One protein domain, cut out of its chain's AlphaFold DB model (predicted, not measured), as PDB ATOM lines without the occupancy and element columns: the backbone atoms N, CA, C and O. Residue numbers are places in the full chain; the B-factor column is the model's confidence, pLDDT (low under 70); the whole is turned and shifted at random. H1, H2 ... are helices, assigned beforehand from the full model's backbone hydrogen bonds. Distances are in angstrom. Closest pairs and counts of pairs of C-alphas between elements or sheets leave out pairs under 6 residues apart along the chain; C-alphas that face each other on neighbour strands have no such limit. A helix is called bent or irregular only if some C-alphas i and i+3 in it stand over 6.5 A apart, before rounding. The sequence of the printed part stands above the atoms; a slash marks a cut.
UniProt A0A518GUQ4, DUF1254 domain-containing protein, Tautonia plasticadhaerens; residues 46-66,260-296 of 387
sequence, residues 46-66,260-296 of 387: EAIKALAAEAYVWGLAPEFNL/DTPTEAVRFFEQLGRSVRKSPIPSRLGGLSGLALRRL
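AT A GLANCE: This is residues 46 to 66 and 260 to 296 of the 387 residues of the protein "DUF1254 domain-containing protein" of Tautonia plasticadhaerens (UniProt A0A518GUQ4). Two helices cross steeply, the later part of H1 packing on H2, while the first turns of H1, residues 46 to 51, stick out free. After H2 a long tail with no named element, residues 279 to 296, runs away from the pair and makes much of the length. The printed part has 58 residues with two named helices, H1 then H2, and no named strand; the class is all helix. It is loose, with a radius of gyration of the C-alphas of 13.2 A, and spans 38 by 27 by 16 A.

IN THESE COORDINATES: Find C-alpha 46 at (22.248, 59.438, 22.607); from there H1, residues 46 to 66, runs 28.6 A to C-alpha 66. Look near residue 59 for its kink of 55 degrees; H1 is irregular, with C-alphas 58 and 61 7.2 A apart. Past the cut, find C-alpha 265 at (33.731, 48.855, 24.418), where H2, residues 265 to 278, begins; it runs 20.0 A to C-alpha 278 at (40.848, 42.839, 6.728).

HOW THE PARTS SIT: Look at Glu 63 and Leu 272, where H1 and H2 touch: these are their closest C-alphas, 4.4 A apart. The helices run the same way at a steep tilt of 57 degrees, with centres 9.6 A apart. In H2 every O i to N i+4 pair is within hydrogen-bond range; in H1 15 of 17 are.

THE WHOLE: The two C-alphas farthest apart, those of Glu 264 and Arg 295, are 38.4 A apart. Residues 67 to 259 are not printed, and C-alphas 66 and 260 are 12.1 A apart across this cut, which lies in the link from H1 to H2. In the B-factor column, the mean pLDDT of the printed part is 84.5; residues 283 to 296 are under 70.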
ATOM      1  N   GLU A  46      23.224  60.533  22.540       90.50
ATOM      2  CA  GLU A  46      22.248  59.438  22.607       90.50
ATOM      3  C   GLU A  46      22.154  58.696  21.272       90.50
ATOM      4  O   GLU A  46      22.144  57.462  21.254       90.50
ATOM      5  N   ALA A  47      22.190  59.415  20.144       88.75
ATOM      6  CA  ALA A  47      22.282  58.798  18.823       88.75
ATOM      7  C   ALA A  47      23.580  57.988  18.654       88.75
ATOM      8  O   ALA A  47      23.542  56.864  18.154       88.75
ATOM      9  N   ILE A  48      24.722  58.517  19.119       89.00
ATOM     10  CA  ILE A  48      26.011  57.803  19.100       89.00
ATOM     11  C   ILE A  48      25.929  56.527  19.939       89.00
ATOM     12  O   ILE A  48      26.359  55.465  19.491       89.00
ATOM     13  N   LYS A  49      25.356  56.604  21.144       91.00
ATOM     14  CA  LYS A  49      25.200  55.454  22.040       91.00
ATOM     15  C   LYS A  49      24.285  54.383  21.448       91.00
ATOM     16  O   LYS A  49      24.621  53.201  21.516       91.00
ATOM     17  N   ALA A  50      23.158  54.782  20.859       91.56
ATOM     18  CA  ALA A  50      22.243  53.865  20.187       91.56
ATOM     19  C   ALA A  50      22.928  53.166  19.002       91.56
ATOM     20  O   ALA A  50      22.905  51.938  18.916       91.56
ATOM     21  N   LEU A  51      23.622  53.927  18.151       91.31
ATOM     22  CA  LEU A  51      24.360  53.373  17.017       91.31
ATOM     23  C   LEU A  51      25.499  52.450  17.466       91.31
ATOM     24  O   LEU A  51      25.710  51.403  16.862       91.31
ATOM     25  N   ALA A  52      26.217  52.795  18.537       92.56
ATOM     26  CA  ALA A  52      27.254  51.937  19.101       92.56
ATOM     27  C   ALA A  52      26.668  50.617  19.626       92.56
ATOM     28  O   ALA A  52      27.251  49.561  19.401       92.56
ATOM     29  N   ALA A  53      25.498  50.637  20.268       93.31
ATOM     30  CA  ALA A  53      24.831  49.410  20.700       93.31
ATOM     31  C   ALA A  53      24.438  48.516  19.507       93.31
ATOM     32  O   ALA A  53      24.649  47.305  19.548       93.31
ATOM     33  N   GLU A  54      23.926  49.101  18.422       92.88
ATOM     34  CA  GLU A  54      23.618  48.362  17.191       92.88
ATOM     35  C   GLU A  54      24.881  47.805  16.520       92.88
ATOM     36  O   GLU A  54      24.923  46.631  16.146       92.88
ATOM     37  N   ALA A  55      25.936  48.619  16.422       92.06
ATOM     38  CA  ALA A  55      27.221  48.220  15.860       92.06
ATOM     39  C   ALA A  55      27.901  47.122  16.687       92.06
ATOM     40  O   ALA A  55      28.545  46.247  16.114       92.06
ATOM     41  N   TYR A  56      27.732  47.132  18.014       94.88
ATOM     42  CA  TYR A  56      28.199  46.063  18.892       94.88
ATOM     43  C   TYR A  56      27.535  44.734  18.530       94.88
ATOM     44  O   TYR A  56      28.235  43.768  18.242       94.88
ATOM     45  N   VAL A  57      26.198  44.700  18.466       94.50
ATOM     46  CA  VAL A  57      25.441  43.479  18.137       94.50
ATOM     47  C   VAL A  57      25.797  42.961  16.744       94.50
ATOM     48  O   VAL A  57      26.035  41.767  16.582       94.50
ATOM     49  N   TRP A  58      25.865  43.847  15.747       93.38
ATOM     50  CA  TRP A  58      26.269  43.480  14.388       93.38
ATOM     51  C   TRP A  58      27.713  42.960  14.336       93.38
ATOM     52  O   TRP A  58      27.996  41.966  13.672       93.38
ATOM     53  N   GLY A  59      28.619  43.609  15.066       93.50
ATOM     54  CA  GLY A  59      30.048  43.322  15.045       93.50
ATOM     55  C   GLY A  59      30.481  42.085  15.829       93.50
ATOM     56  O   GLY A  59      31.649  41.718  15.733       93.50
ATOM     57  N   LEU A  60      29.586  41.434  16.583       95.44
ATOM     58  CA  LEU A  60      29.931  40.273  17.414       95.44
ATOM     59  C   LEU A  60      30.625  39.161  16.617       95.44
ATOM     60  O   LEU A  60      31.636  38.634  17.065       95.44
ATOM     61  N   ALA A  61      30.103  38.810  15.440       94.75
ATOM     62  CA  ALA A  61      30.655  37.726  14.629       94.75
ATOM     63  C   ALA A  61      32.046  38.049  14.038       94.75
ATOM     64  O   ALA A  61      32.981  37.287  14.303       94.75
ATOM     65  N   PRO A  62      32.243  39.168  13.307       95.88
ATOM     66  CA  PRO A  62      33.562  39.514  12.778       95.88
ATOM     67  C   PRO A  62      34.587  39.853  13.865       95.88
ATOM     68  O   PRO A  62      35.769  39.546  13.691       95.88
ATOM     69  N   GLU A  63      34.185  40.454  14.989       97.00
ATOM     70  CA  GLU A  63      35.083  40.629  16.136       97.00
ATOM     71  C   GLU A  63      35.517  39.273  16.695       97.00
ATOM     72  O   GLU A  63      36.720  39.026  16.799       97.00
ATOM     73  N   PHE A  64      34.563  38.372  16.952       97.00
ATOM     74  CA  PHE A  64      34.845  37.037  17.461       97.00
ATOM     75  C   PHE A  64      35.803  36.283  16.544       97.00
ATOM     76  O   PHE A  64      36.770  35.710  17.034       97.00
ATOM     77  N   ASN A  65      35.578  36.285  15.227       96.81
ATOM     78  CA  ASN A  65      36.426  35.529  14.310       96.81
ATOM     79  C   ASN A  65      37.861  36.081  14.280       96.81
ATOM     80  O   ASN A  65      38.827  35.321  14.377       96.81
ATOM     81  N   LEU A  66      38.038  37.408  14.256       97.50
ATOM     82  CA  LEU A  66      39.371  38.003  14.379       97.50
ATOM     83  C   LEU A  66      40.027  37.622  15.705       97.50
ATOM     84  O   LEU A  66      41.179  37.191  15.722       97.50
ATOM     85  N   ASP A 260      39.288  36.029  25.909       93.31
ATOM     86  CA  ASP A 260      37.915  36.387  26.256       93.31
ATOM     87  C   ASP A 260      37.392  37.565  25.436       93.31
ATOM     88  O   ASP A 260      38.150  38.387  24.915       93.31
ATOM     89  N   THR A 261      36.065  37.658  25.333       91.88
ATOM     90  CA  THR A 261      35.411  38.819  24.714       91.88
ATOM     91  C   THR A 261      35.744  40.076  25.525       91.88
ATOM     92  O   THR A 261      35.580  40.052  26.748       91.88
ATOM     93  N   PRO A 262      36.178  41.183  24.893       94.56
ATOM     94  CA  PRO A 262      36.495  42.406  25.618       94.56
ATOM     95  C   PRO A 262      35.298  42.927  26.418       94.56
ATOM     96  O   PRO A 262      34.202  43.093  25.884       94.56
ATOM     97  N   THR A 263      35.521  43.238  27.694       94.00
ATOM     98  CA  THR A 263      34.530  43.912  28.552       94.00
ATOM     99  C   THR A 263      34.485  45.422  28.307       94.00
ATOM    100  O   THR A 263      33.487  46.077  28.602       94.00
ATOM    101  N   GLU A 264      35.555  45.981  27.741       95.31
ATOM    102  CA  GLU A 264      35.671  47.392  27.384       95.31
ATOM    103  C   GLU A 264      35.238  47.633  25.933       95.31
ATOM    104  O   GLU A 264      35.803  47.064  24.995       95.31
ATOM    105  N   ALA A 265      34.278  48.541  25.739       93.00
ATOM    106  CA  ALA A 265      33.731  48.855  24.418       93.00
ATOM    107  C   ALA A 265      34.806  49.328  23.425       93.00
ATOM    108  O   ALA A 265      34.793  48.910  22.271       93.00
ATOM    109  N   VAL A 266      35.758  50.161  23.865       95.56
ATOM    110  CA  VAL A 266      36.842  50.666  23.002       95.56
ATOM    111  C   VAL A 266      37.650  49.506  22.429       95.56
ATOM    112  O   VAL A 266      37.817  49.413  21.217       95.56
ATOM    113  N   ARG A 267      38.065  48.565  23.278       96.06
ATOM    114  CA  ARG A 267      38.832  47.390  22.862       96.06
ATOM    115  C   ARG A 267      38.036  46.468  21.939       96.06
ATOM    116  O   ARG A 267      38.601  45.957  20.974       96.06
ATOM    117  N   PHE A 268      36.741  46.280  22.196       97.12
ATOM    118  CA  PHE A 268      35.857  45.562  21.274       97.12
ATOM    119  C   PHE A 268      35.838  46.236  19.894       97.12
ATOM    120  O   PHE A 268      36.107  45.587  18.884       97.12
ATOM    121  N   PHE A 269      35.594  47.549  19.836       97.00
ATOM    122  CA  PHE A 269      35.531  48.282  18.569       97.00
ATOM    123  C   PHE A 269      36.883  48.375  17.853       97.00
ATOM    124  O   PHE A 269      36.918  48.402  16.623       97.00
ATOM    125  N   GLU A 270      38.004  48.363  18.575       97.31
ATOM    126  CA  GLU A 270      39.334  48.241  17.977       97.31
ATOM    127  C   GLU A 270      39.527  46.890  17.280       97.31
ATOM    128  O   GLU A 270      40.033  46.849  16.152       97.31
ATOM    129  N   GLN A 271      39.111  45.792  17.918       96.81
ATOM    130  CA  GLN A 271      39.167  44.451  17.332       96.81
ATOM    131  C   GLN A 271      38.198  44.324  16.153       96.81
ATOM    132  O   GLN A 271      38.622  43.948  15.059       96.81
ATOM    133  N   LEU A 272      36.946  44.760  16.305       96.31
ATOM    134  CA  LEU A 272      35.991  44.837  15.200       96.31
ATOM    135  C   LEU A 272      36.562  45.644  14.028       96.31
ATOM    136  O   LEU A 272      36.566  45.176  12.892       96.31
ATOM    137  N   GLY A 273      37.120  46.825  14.306       96.12
ATOM    138  CA  GLY A 273      37.747  47.698  13.320       96.12
ATOM    139  C   GLY A 273      38.883  47.015  12.555       96.12
ATOM    140  O   GLY A 273      39.007  47.185  11.344       96.12
ATOM    141  N   ARG A 274      39.718  46.220  13.235       96.56
ATOM    142  CA  ARG A 274      40.759  45.404  12.585       96.56
ATOM    143  C   ARG A 274      40.150  44.319  11.695       96.56
ATOM    144  O   ARG A 274      40.665  44.091  10.603       96.56
ATOM    145  N   SER A 275      39.058  43.697  12.134       95.69
ATOM    146  CA  SER A 275      38.373  42.633  11.399       95.69
ATOM    147  C   SER A 275      37.761  43.153  10.094       95.69
ATOM    148  O   SER A 275      38.078  42.654   9.014       95.69
ATOM    149  N   VAL A 276      36.990  44.244  10.168       92.88
ATOM    150  CA  VAL A 276      36.340  44.869   8.999       92.88
ATOM    151  C   VAL A 276      37.320  45.575   8.058       92.88
ATOM    152  O   VAL A 276      36.987  45.838   6.910       92.88
ATOM    153  N   ARG A 277      38.537  45.905   8.512       94.19
ATOM    154  CA  ARG A 277      39.607  46.367   7.609       94.19
ATOM    155  C   ARG A 277      40.232  45.224   6.817       94.19
ATOM    156  O   ARG A 277      40.731  45.460   5.722       94.19
ATOM    157  N   LYS A 278      40.255  44.014   7.378       93.06
ATOM    158  CA  LYS A 278      40.848  42.839   6.728       93.06
ATOM    159  C   LYS A 278      39.911  42.235   5.681       93.06
ATOM    160  O   LYS A 278      40.375  41.781   4.637       93.06
ATOM    161  N   SER A 279      38.615  42.226   5.959       92.06
ATOM    162  CA  SER A 279      37.600  41.622   5.097       92.06
ATOM    163  C   SER A 279      36.649  42.689   4.557       92.06
ATOM    164  O   SER A 279      36.235  43.547   5.336       92.06
ATOM    165  N   PRO A 280      36.268  42.648   3.267       81.81
ATOM    166  CA  PRO A 280      35.217  43.513   2.748       81.81
ATOM    167  C   PRO A 280      33.946  43.402   3.596       81.81
ATOM    168  O   PRO A 280      33.557  42.308   3.998       81.81
ATOM    169  N   ILE A 281      33.287  44.531   3.855       80.50
ATOM    170  CA  ILE A 281      31.983  44.526   4.527       80.50
ATOM    171  C   ILE A 281      30.944  43.983   3.534       80.50
ATOM    172  O   ILE A 281      30.902  44.473   2.394       80.50
ATOM    173  N   PRO A 282      30.077  43.035   3.939       74.00
ATOM    174  CA  PRO A 282      28.999  42.550   3.091       74.00
ATOM    175  C   PRO A 282      28.182  43.704   2.505       74.00
ATOM    176  O   PRO A 282      27.783  44.643   3.197       74.00
ATOM    177  N   SER A 283      27.905  43.634   1.207       67.50
ATOM    178  CA  SER A 283      27.132  44.643   0.489       67.50
ATOM    179  C   SER A 283      25.893  44.028  -0.155       67.50
ATOM    180  O   SER A 283      25.736  42.816  -0.273       67.50
ATOM    181  N   ARG A 284      24.990  44.868  -0.671       59.25
ATOM    182  CA  ARG A 284      23.841  44.373  -1.456       59.25
ATOM    183  C   ARG A 284      24.261  43.602  -2.717       59.25
ATOM    184  O   ARG A 284      23.437  42.883  -3.286       59.25
ATOM    185  N   LEU A 285      25.498  43.790  -3.179       52.75
ATOM    186  CA  LEU A 285      26.042  43.176  -4.390       52.75
ATOM    187  C   LEU A 285      26.898  41.933  -4.103       52.75
ATOM    188  O   LEU A 285      26.952  41.064  -4.968       52.75
ATOM    189  N   GLY A 286      27.467  41.821  -2.900       55.94
ATOM    190  CA  GLY A 286      28.151  40.636  -2.379       55.94
ATOM    191  C   GLY A 286      27.640  40.367  -0.968       55.94
ATOM    192  O   GLY A 286      28.016  41.078  -0.040       55.94
ATOM    193  N   GLY A 287      26.680  39.453  -0.846       55.03
ATOM    194  CA  GLY A 287      26.155  39.001   0.441       55.03
ATOM    195  C   GLY A 287      26.578  37.561   0.698       55.03
ATOM    196  O   GLY A 287      27.028  36.916  -0.242       55.03
ATOM    197  N   LEU A 288      26.353  37.093   1.934       56.38
ATOM    198  CA  LEU A 288      26.585  35.732   2.445       56.38
ATOM    199  C   LEU A 288      27.091  34.733   1.388       56.38
ATOM    200  O   LEU A 288      26.287  34.132   0.665       56.38
ATOM    201  N   SER A 289      28.410  34.537   1.319       53.75
ATOM    202  CA  SER A 289      29.048  33.510   0.476       53.75
ATOM    203  C   SER A 289      29.060  33.788  -1.043       53.75
ATOM    204  O   SER A 289      28.965  32.864  -1.855       53.75
ATOM    205  N   GLY A 290      29.110  35.044  -1.472       50.66
ATOM    206  CA  GLY A 290      29.191  35.482  -2.870       50.66
ATOM    207  C   GLY A 290      27.842  35.491  -3.576       50.66
ATOM    208  O   GLY A 290      27.723  35.834  -4.761       50.66
ATOM    209  N   LEU A 291      26.781  35.129  -2.855       53.47
ATOM    210  CA  LEU A 291      25.412  35.192  -3.328       53.47
ATOM    211  C   LEU A 291      24.877  36.593  -3.064       53.47
ATOM    212  O   LEU A 291      24.538  36.967  -1.944       53.47
ATOM    213  N   ALA A 292      24.732  37.369  -4.139       59.31
ATOM    214  CA  ALA A 292      23.980  38.615  -4.076       59.31
ATOM    215  C   ALA A 292      22.651  38.359  -3.347       59.31
ATOM    216  O   ALA A 292      21.919  37.454  -3.747       59.31
ATOM    217  N   LEU A 293      22.319  39.160  -2.328       58.59
ATOM    218  CA  LEU A 293      21.139  38.952  -1.470       58.59
ATOM    219  C   LEU A 293      19.845  38.707  -2.272       58.59
ATOM    220  O   LEU A 293      18.995  37.923  -1.872       58.59
ATOM    221  N   ARG A 294      19.728  39.321  -3.459       62.09
ATOM    222  CA  ARG A 294      18.614  39.136  -4.413       62.09
ATOM    223  C   ARG A 294      18.463  37.720  -4.991       62.09
ATOM    224  O   ARG A 294      17.450  37.431  -5.614       62.09
ATOM    225  N   ARG A 295      19.502  36.889  -4.902       59.81
ATOM    226  CA  ARG A 295      19.543  35.495  -5.369       59.81
ATOM    227  C   ARG A 295      19.317  34.501  -4.237       59.81
ATOM    228  O   ARG A 295      19.224  33.307  -4.515       59.81
ATOM    229  N   LEU A 296      19.245  34.973  -2.994       54.97
ATOM    230  CA  LEU A 296      18.852  34.119  -1.888       54.97
ATOM    231  C   LEU A 296      17.364  33.761  -2.046       54.97
ATOM    232  O   LEU A 296      16.593  34.558  -2.590       54.97
TER     233      LEU A 296